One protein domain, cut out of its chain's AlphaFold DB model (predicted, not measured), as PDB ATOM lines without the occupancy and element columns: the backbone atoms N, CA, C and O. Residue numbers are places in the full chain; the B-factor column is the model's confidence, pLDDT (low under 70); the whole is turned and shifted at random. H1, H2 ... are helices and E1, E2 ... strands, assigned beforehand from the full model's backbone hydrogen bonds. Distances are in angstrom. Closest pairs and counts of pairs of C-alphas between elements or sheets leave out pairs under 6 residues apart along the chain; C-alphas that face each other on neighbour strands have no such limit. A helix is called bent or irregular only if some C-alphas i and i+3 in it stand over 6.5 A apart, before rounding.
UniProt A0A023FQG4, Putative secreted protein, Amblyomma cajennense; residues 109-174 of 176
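What this domain is: This is residues 109 to 174 of the 176 residues of the protein "Putative secreted protein" of Amblyomma cajennense (UniProt A0A023FQG4). A small three-stranded sheet, E3 E4 E5, has a two-stranded hairpin, E1 and E2, reaching away from it as an arm whose tip, residues 119 to 124, sticks out. The short helix H1 is on the sheet, far from that tip, and the loops of residues 138 to 146 and 153 to 163 swing out to opposite sides. The 66 printed residues hold, in order, E1 E2 E3 E4 E5 H1; the class is mostly strand, with under half of the residues in named elements. Both sheets are antiparallel, and E3 E4 E5 is a meander, each strand the antiparallel neighbour of the one before. The whole is only just compact, close to loose, with a radius of gyration of the C-alphas of 12.7 A and spans of 40 by 29 by 16 A.

How they stand to each other: Inner strand E4, residues 147 to 152, forms hairpins with E3, residues 134 to 137, and E5, residues 164 to 167. N 137 and O 147 are 2.8 A apart, N 150 and O 166 2.8 A, both within hydrogen-bond range. H1, residues 168 to 173, is on this sheet at a height of 6.2 A, only just over E5 with 3 of its C-alphas. Its O i to N i+4 pairs within range are 0 of 2, its O i to N i+3 pairs 1 of 3. In the hairpin of E1, residues 115 to 120, and E2, residues 123 to 128, N 118 and O 125 are within hydrogen-bond range at 2.9 A. E2 and E3 are apart.

Where its parts are: E1 begins at C-alpha 115 (-51.186, -4.966, 53.023) and spans 15.7 A, E2 17.0 A and E4 14.7 A. H1 ends at C-alpha 173 (-34.863, -14.312, 43.903); it is irregular, C-alphas 169 and 172 being 7.6 A apart.

The domain as a whole: The farthest C-alphas, those of Glu 122 and His 172, are 41.2 A apart. The printed part has no cut; the link E4 to E5 is long, and residue 141 is under pLDDT 70.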
ATOM      1  N   VAL A 109     -54.004   1.583  51.883       95.69
ATOM      2  CA  VAL A 109     -52.865   0.763  51.457       95.69
ATOM      3  C   VAL A 109     -51.617   1.094  52.276       95.69
ATOM      4  O   VAL A 109     -51.280   2.259  52.481       95.69
ATOM      5  N   ASN A 110     -50.908   0.056  52.716       94.88
ATOM      6  CA  ASN A 110     -49.538   0.139  53.199       94.88
ATOM      7  C   ASN A 110     -48.605  -0.459  52.138       94.88
ATOM      8  O   ASN A 110     -48.418  -1.673  52.048       94.88
ATOM      9  N   GLU A 111     -48.015   0.431  51.345       90.94
ATOM     10  CA  GLU A 111     -47.139   0.106  50.216       90.94
ATOM     11  C   GLU A 111     -45.797  -0.516  50.619       90.94
ATOM     12  O   GLU A 111     -45.082  -1.007  49.758       90.94
ATOM     13  N   VAL A 112     -45.424  -0.505  51.902       92.00
ATOM     14  CA  VAL A 112     -44.178  -1.136  52.373       92.00
ATOM     15  C   VAL A 112     -44.435  -2.585  52.771       92.00
ATOM     16  O   VAL A 112     -43.645  -3.473  52.463       92.00
ATOM     17  N   LEU A 113     -45.559  -2.833  53.443       92.56
ATOM     18  CA  LEU A 113     -45.897  -4.147  53.993       92.56
ATOM     19  C   LEU A 113     -46.715  -5.022  53.040       92.56
ATOM     20  O   LEU A 113     -47.029  -6.153  53.394       92.56
ATOM     21  N   CYS A 114     -47.079  -4.517  51.858       94.94
ATOM     22  CA  CYS A 114     -47.975  -5.210  50.935       94.94
ATOM     23  C   CYS A 114     -49.284  -5.650  51.603       94.94
ATOM     24  O   CYS A 114     -49.761  -6.764  51.395       94.94
ATOM     25  N   ILE A 115     -49.871  -4.767  52.410       95.88
ATOM     26  CA  ILE A 115     -51.186  -4.966  53.023       95.88
ATOM     27  C   ILE A 115     -52.075  -3.762  52.746       95.88
ATOM     28  O   ILE A 115     -51.595  -2.657  52.488       95.88
ATOM     29  N   PHE A 116     -53.377  -3.958  52.859       95.88
ATOM     30  CA  PHE A 116     -54.343  -2.878  52.932       95.88
ATOM     31  C   PHE A 116     -55.316  -3.121  54.078       95.88
ATOM     32  O   PHE A 116     -55.623  -4.259  54.435       95.88
ATOM     33  N   GLU A 117     -55.796  -2.028  54.650       95.81
ATOM     34  CA  GLU A 117     -56.877  -2.017  55.621       95.81
ATOM     35  C   GLU A 117     -58.197  -1.699  54.919       95.81
ATOM     36  O   GLU A 117     -58.223  -0.934  53.957       95.81
ATOM     37  N   CYS A 118     -59.301  -2.238  55.422       92.31
ATOM     38  CA  CYS A 118     -60.653  -1.923  54.972       92.31
ATOM     39  C   CYS A 118     -61.621  -1.894  56.158       92.31
ATOM     40  O   CYS A 118     -61.347  -2.446  57.229       92.31
ATOM     41  N   LYS A 119     -62.799  -1.298  55.953       89.50
ATOM     42  CA  LYS A 119     -63.903  -1.365  56.916       89.50
ATOM     43  C   LYS A 119     -64.832  -2.537  56.615       89.50
ATOM     44  O   LYS A 119     -65.284  -2.706  55.482       89.50
ATOM     45  N   VAL A 120     -65.156  -3.305  57.651       84.69
ATOM     46  CA  VAL A 120     -66.184  -4.354  57.633       84.69
ATOM     47  C   VAL A 120     -67.098  -4.115  58.834       84.69
ATOM     48  O   VAL A 120     -66.744  -4.419  59.977       84.69
ATOM     49  N   GLY A 121     -68.255  -3.498  58.582       84.38
ATOM     50  CA  GLY A 121     -69.098  -2.938  59.642       84.38
ATOM     51  C   GLY A 121     -68.367  -1.818  60.390       84.38
ATOM     52  O   GLY A 121     -67.820  -0.907  59.772       84.38
ATOM     53  N   GLU A 122     -68.322  -1.905  61.718       84.62
ATOM     54  CA  GLU A 122     -67.638  -0.927  62.581       84.62
ATOM     55  C   GLU A 122     -66.147  -1.234  62.811       84.62
ATOM     56  O   GLU A 122     -65.461  -0.497  63.518       84.62
ATOM     57  N   ARG A 123     -65.624  -2.331  62.249       86.81
ATOM     58  CA  ARG A 123     -64.248  -2.784  62.488       86.81
ATOM     59  C   ARG A 123     -63.354  -2.499  61.288       86.81
ATOM     60  O   ARG A 123     -63.732  -2.770  60.148       86.81
ATOM     61  N   THR A 124     -62.138  -2.038  61.567       90.12
ATOM     62  CA  THR A 124     -61.042  -2.049  60.595       90.12
ATOM     63  C   THR A 124     -60.413  -3.435  60.585       90.12
ATOM     64  O   THR A 124     -60.044  -3.966  61.632       90.12
ATOM     65  N   GLN A 125     -60.311  -4.026  59.403       93.19
ATOM     66  CA  GLN A 125     -59.642  -5.302  59.166       93.19
ATOM     67  C   GLN A 125     -58.563  -5.104  58.101       93.19
ATOM     68  O   GLN A 125     -58.457  -4.016  57.537       93.19
ATOM     69  N   TRP A 126     -57.751  -6.124  57.834       92.81
ATOM     70  CA  TRP A 126     -56.681  -6.032  56.842       92.81
ATOM     71  C   TRP A 126     -56.587  -7.294  55.983       92.81
ATOM     72  O   TRP A 126     -57.132  -8.345  56.334       92.81
ATOM     73  N   ARG A 127     -55.914  -7.172  54.837       92.94
ATOM     74  CA  ARG A 127     -55.522  -8.280  53.954       92.94
ATOM     75  C   ARG A 127     -54.245  -7.907  53.200       92.94
ATOM     76  O   ARG A 127     -53.926  -6.728  53.068       92.94
ATOM     77  N   TYR A 128     -53.515  -8.906  52.716       94.19
ATOM     78  CA  TYR A 128     -52.403  -8.697  51.790       94.19
ATOM     79  C   TYR A 128     -52.880  -8.109  50.458       94.19
ATOM     80  O   TYR A 128     -53.976  -8.418  49.983       94.19
ATOM     81  N   LEU A 129     -52.050  -7.260  49.862       95.06
ATOM     82  CA  LEU A 129     -52.253  -6.768  48.506       95.06
ATOM     83  C   LEU A 129     -52.094  -7.919  47.497       95.06
ATOM     84  O   LEU A 129     -51.363  -8.870  47.758       95.06
ATOM     85  N   PRO A 130     -52.753  -7.854  46.329       93.62
ATOM     86  CA  PRO A 130     -52.569  -8.854  45.281       93.62
ATOM     87  C   PRO A 130     -51.118  -8.947  44.791       93.62
ATOM     88  O   PRO A 130     -50.399  -7.940  44.742       93.62
ATOM     89  N   ASP A 131     -50.713 -10.139  44.342       94.06
ATOM     90  CA  ASP A 131     -49.449 -10.310  43.619       94.06
ATOM     91  C   ASP A 131     -49.410  -9.372  42.401       94.06
ATOM     92  O   ASP A 131     -50.389  -9.240  41.665       94.06
ATOM     93  N   GLY A 132     -48.279  -8.694  42.210       94.00
ATOM     94  CA  GLY A 132     -48.095  -7.712  41.145       94.00
ATOM     95  C   GLY A 132     -48.397  -6.273  41.563       94.00
ATOM     96  O   GLY A 132     -48.114  -5.358  40.793       94.00
ATOM     97  N   THR A 133     -48.918  -6.046  42.772       96.19
ATOM     98  CA  THR A 133     -49.167  -4.685  43.267       96.19
ATOM     99  C   THR A 133     -47.843  -3.931  43.458       96.19
ATOM    100  O   THR A 133     -46.934  -4.474  44.091       96.19
ATOM    101  N   PRO A 134     -47.700  -2.693  42.948       95.75
ATOM    102  CA  PRO A 134     -46.521  -1.870  43.205       95.75
ATOM    103  C   PRO A 134     -46.322  -1.605  44.701       95.75
ATOM    104  O   PRO A 134     -47.286  -1.371  45.430       95.75
ATOM    105  N   CYS A 135     -45.073  -1.623  45.152       95.38
ATOM    106  CA  CYS A 135     -44.717  -1.425  46.554       95.38
ATOM    107  C   CYS A 135     -43.373  -0.692  46.691       95.38
ATOM    108  O   CYS A 135     -42.662  -0.471  45.706       95.38
ATOM    109  N   VAL A 136     -43.017  -0.315  47.918       95.06
ATOM    110  CA  VAL A 136     -41.744   0.335  48.248       95.06
ATOM    111  C   VAL A 136     -40.954  -0.575  49.185       95.06
ATOM    112  O   VAL A 136     -41.253  -0.657  50.377       95.06
ATOM    113  N   ASN A 137     -39.929  -1.251  48.659       93.50
ATOM    114  CA  ASN A 137     -39.082  -2.139  49.452       93.50
ATOM    115  C   ASN A 137     -38.110  -1.303  50.298       93.50
ATOM    116  O   ASN A 137     -37.426  -0.419  49.779       93.50
ATOM    117  N   LYS A 138     -38.051  -1.582  51.604       91.56
ATOM    118  CA  LYS A 138     -37.151  -0.909  52.556       91.56
ATOM    119  C   LYS A 138     -36.266  -1.889  53.333       91.56
ATOM    120  O   LYS A 138     -35.681  -1.505  54.343       91.56
ATOM    121  N   ASP A 139     -36.164  -3.133  52.871       83.19
ATOM    122  CA  ASP A 139     -35.526  -4.220  53.622       83.19
ATOM    123  C   ASP A 139     -34.002  -4.071  53.697       83.19
ATOM    124  O   ASP A 139     -33.388  -4.519  54.661       83.19
ATOM    125  N   ASP A 140     -33.385  -3.396  52.721       74.75
ATOM    126  CA  ASP A 140     -31.942  -3.141  52.735       74.75
ATOM    127  C   ASP A 140     -31.509  -2.159  53.840       74.75
ATOM    128  O   ASP A 140     -30.326  -2.097  54.164       74.75
ATOM    129  N   GLY A 141     -32.439  -1.388  54.425       68.88
ATOM    130  CA  GLY A 141     -32.173  -0.412  55.491       68.88
ATOM    131  C   GLY A 141     -31.210   0.726  55.116       68.88
ATOM    132  O   GLY A 141     -30.951   1.608  55.936       68.88
ATOM    133  N   THR A 142     -30.686   0.733  53.890       72.94
ATOM    134  CA  THR A 142     -29.674   1.675  53.398       72.94
ATOM    135  C   THR A 142     -30.304   2.852  52.668       72.94
ATOM    136  O   THR A 142     -29.777   3.965  52.718       72.94
ATOM    137  N   ASN A 143     -31.456   2.639  52.029       78.38
ATOM    138  CA  ASN A 143     -32.198   3.691  51.356       78.38
ATOM    139  C   ASN A 143     -33.446   4.092  52.170       78.38
ATOM    140  O   ASN A 143     -34.459   3.391  52.124       78.38
ATOM    141  N   PRO A 144     -33.455   5.256  52.851       77.06
ATOM    142  CA  PRO A 144     -34.608   5.696  53.644       77.06
ATOM    143  C   PRO A 144     -35.865   5.963  52.797       77.06
ATOM    144  O   PRO A 144     -36.986   5.920  53.314       77.06
ATOM    145  N   LYS A 145     -35.700   6.217  51.490       83.75
ATOM    146  CA  LYS A 145     -36.814   6.354  50.541       83.75
ATOM    147  C   LYS A 145     -37.333   5.004  50.039       83.75
ATOM    148  O   LYS A 145     -38.447   4.959  49.534       83.75
ATOM    149  N   GLY A 146     -36.578   3.924  50.238       87.56
ATOM    150  CA  GLY A 146     -36.858   2.604  49.686       87.56
ATOM    151  C   GLY A 146     -36.603   2.503  48.181       87.56
ATOM    152  O   GLY A 146     -36.361   3.499  47.494       87.56
ATOM    153  N   ARG A 147     -36.627   1.270  47.675       91.31
ATOM    154  CA  ARG A 147     -36.538   0.928  46.252       91.31
ATOM    155  C   ARG A 147     -37.927   0.599  45.708       91.31
ATOM    156  O   ARG A 147     -38.775   0.078  46.431       91.31
ATOM    157  N   ASN A 148     -38.148   0.872  44.423       94.50
ATOM    158  CA  ASN A 148     -39.365   0.428  43.749       94.50
ATOM    159  C   ASN A 148     -39.423  -1.097  43.765       94.50
ATOM    160  O   ASN A 148     -38.469  -1.768  43.359       94.50
ATOM    161  N   GLY A 149     -40.552  -1.620  44.209       94.81
ATOM    162  CA  GLY A 149     -40.775  -3.042  44.321       94.81
ATOM    163  C   GLY A 149     -42.131  -3.478  43.801       94.81
ATOM    164  O   GLY A 149     -42.963  -2.674  43.373       94.81
ATOM    165  N   THR A 150     -42.335  -4.785  43.877       96.06
ATOM    166  CA  THR A 150     -43.592  -5.451  43.565       96.06
ATOM    167  C   THR A 150     -43.937  -6.434  44.679       96.06
ATOM    168  O   THR A 150     -43.085  -7.210  45.116       96.06
ATOM    169  N   CYS A 151     -45.188  -6.421  45.133       95.31
ATOM    170  CA  CYS A 151     -45.720  -7.422  46.049       95.31
ATOM    171  C   CYS A 151     -45.721  -8.786  45.359       95.31
ATOM    172  O   CYS A 151     -46.330  -8.945  44.299       95.31
ATOM    173  N   LYS A 152     -45.029  -9.762  45.948       94.25
ATOM    174  CA  LYS A 152     -44.898 -11.116  45.410       94.25
ATOM    175  C   LYS A 152     -45.164 -12.172  46.464       94.25
ATOM    176  O   LYS A 152     -44.727 -12.031  47.606       94.25
ATOM    177  N   HIS A 153     -45.853 -13.233  46.059       92.75
ATOM    178  CA  HIS A 153     -45.978 -14.443  46.861       92.75
ATOM    179  C   HIS A 153     -44.742 -15.327  46.671       92.75
ATOM    180  O   HIS A 153     -44.340 -15.590  45.535       92.75
ATOM    181  N   ARG A 154     -44.147 -15.822  47.764       87.69
ATOM    182  CA  ARG A 154     -43.108 -16.856  47.682       87.69
ATOM    183  C   ARG A 154     -43.716 -18.231  47.932       87.69
ATOM    184  O   ARG A 154     -44.084 -18.528  49.077       87.69
ATOM    185  N   PRO A 155     -43.751 -19.101  46.909       82.69
ATOM    186  CA  PRO A 155     -44.215 -20.467  47.081       82.69
ATOM    187  C   PRO A 155     -43.439 -21.171  48.197       82.69
ATOM    188  O   PRO A 155     -42.238 -20.961  48.360       82.69
ATOM    189  N   HIS A 156     -44.125 -22.019  48.962       80.62
ATOM    190  CA  HIS A 156     -43.554 -22.877  50.016       80.62
ATOM    191  C   HIS A 156     -42.976 -22.170  51.257       80.62
ATOM    192  O   HIS A 156     -42.689 -22.858  52.236       80.62
ATOM    193  N   ARG A 157     -42.841 -20.837  51.255       82.31
ATOM    194  CA  ARG A 157     -42.413 -20.054  52.427       82.31
ATOM    195  C   ARG A 157     -43.553 -19.287  53.075       82.31
ATOM    196  O   ARG A 157     -43.655 -19.283  54.299       82.31
ATOM    197  N   ASP A 158     -44.373 -18.645  52.255       84.19
ATOM    198  CA  ASP A 158     -45.396 -17.716  52.722       84.19
ATOM    199  C   ASP A 158     -46.765 -18.399  52.807       84.19
ATOM    200  O   ASP A 158     -47.020 -19.423  52.158       84.19
ATOM    201  N   ALA A 159     -47.681 -17.825  53.590       81.94
ATOM    202  CA  ALA A 159     -49.071 -18.265  53.564       81.94
ATOM    203  C   ALA A 159     -49.666 -18.101  52.144       81.94
ATOM    204  O   ALA A 159     -49.238 -17.220  51.402       81.94
ATOM    205  N   PRO A 160     -50.681 -18.892  51.737       80.62
ATOM    206  CA  PRO A 160     -51.157 -18.926  50.344       80.62
ATOM    207  C   PRO A 160     -51.539 -17.576  49.716       80.62
ATOM    208  O   PRO A 160     -51.458 -17.429  48.504       80.62
ATOM    209  N   ASN A 161     -51.954 -16.606  50.533       85.38
ATOM    210  CA  ASN A 161     -52.340 -15.262  50.093       85.38
ATOM    211  C   ASN A 161     -51.390 -14.177  50.616       85.38
ATOM    212  O   ASN A 161     -51.692 -12.996  50.493       85.38
ATOM    213  N   GLU A 162     -50.296 -14.562  51.265       90.88
ATOM    214  CA  GLU A 162     -49.303 -13.629  51.769       90.88
ATOM    215  C   GLU A 162     -48.394 -13.175  50.631       90.88
ATOM    216  O   GLU A 162     -47.822 -13.986  49.897       90.88
ATOM    217  N   THR A 163     -48.271 -11.856  50.506       93.94
ATOM    218  CA  THR A 163     -47.349 -11.199  49.586       93.94
ATOM    219  C   THR A 163     -46.391 -10.322  50.362       93.94
ATOM    220  O   THR A 163     -46.802  -9.627  51.292       93.94
ATOM    221  N   VAL A 164     -45.141 -10.282  49.921       92.62
ATOM    222  CA  VAL A 164     -44.101  -9.425  50.491       92.62
ATOM    223  C   VAL A 164     -43.549  -8.517  49.402       92.62
ATOM    224  O   VAL A 164     -43.522  -8.893  48.230       92.62
ATOM    225  N   CYS A 165     -43.127  -7.313  49.775       93.44
ATOM    226  CA  CYS A 165     -42.558  -6.375  48.823       93.44
ATOM    227  C   CYS A 165     -41.149  -6.812  48.413       93.44
ATOM    228  O   CYS A 165     -40.252  -6.821  49.246       93.44
ATOM    229  N   PHE A 166     -40.937  -7.134  47.139       93.00
ATOM    230  CA  PHE A 166     -39.616  -7.424  46.580       93.00
ATOM    231  C   PHE A 166     -39.120  -6.247  45.760       93.00
ATOM    232  O   PHE A 166     -39.879  -5.720  44.949       93.00
ATOM    233  N   ALA A 167     -37.858  -5.852  45.926       93.25
ATOM    234  CA  ALA A 167     -37.253  -4.865  45.040       93.25
ATOM    235  C   ALA A 167     -37.254  -5.397  43.592       93.25
ATOM    236  O   ALA A 167     -37.020  -6.584  43.352       93.25
ATOM    237  N   ASN A 168     -37.572  -4.539  42.618       93.69
ATOM    238  CA  ASN A 168     -37.802  -4.983  41.237       93.69
ATOM    239  C   ASN A 168     -36.556  -5.599  40.574       93.69
ATOM    240  O   ASN A 168     -36.677  -6.471  39.718       93.69
ATOM    241  N   ASP A 169     -35.366  -5.165  40.983       90.19
ATOM    242  CA  ASP A 169     -34.064  -5.711  40.589       90.19
ATOM    243  C   ASP A 169     -33.768  -7.093  41.208       90.19
ATOM    244  O   ASP A 169     -32.943  -7.843  40.689       90.19
ATOM    245  N   GLU A 170     -34.494  -7.478  42.257       89.25
ATOM    246  CA  GLU A 170     -34.328  -8.724  43.017       89.25
ATOM    247  C   GLU A 170     -35.460  -9.735  42.781       89.25
ATOM    248  O   GLU A 170     -35.489 -10.795  43.403       89.25
ATOM    249  N   LEU A 171     -36.380  -9.470  41.846       88.25
ATOM    250  CA  LEU A 171     -37.500 -10.380  41.552       88.25
ATOM    251  C   LEU A 171     -37.056 -11.777  41.098       88.25
ATOM    252  O   LEU A 171     -37.799 -12.742  41.258       88.25
ATOM    253  N   HIS A 172     -35.839 -11.899  40.569       85.69
ATOM    254  CA  HIS A 172     -35.229 -13.178  40.208       85.69
ATOM    255  C   HIS A 172     -34.955 -14.093  41.418       85.69
ATOM    256  O   HIS A 172     -34.688 -15.274  41.226       85.69
ATOM    257  N   LEU A 173     -35.029 -13.568  42.648       82.38
ATOM    258  CA  LEU A 173     -34.863 -14.312  43.903       82.38
ATOM    259  C   LEU A 173     -36.191 -14.850  44.465       82.38
ATOM    260  O   LEU A 173     -36.208 -15.508  45.507       82.38
ATOM    261  N   VAL A 174     -37.325 -14.563  43.819       81.19
ATOM    262  CA  VAL A 174     -38.638 -15.041  44.267       81.19
ATOM    263  C   VAL A 174     -38.761 -16.540  43.971       81.19
ATOM    264  O   VAL A 174     -38.921 -16.941  42.823       81.19
TER     265      VAL A 174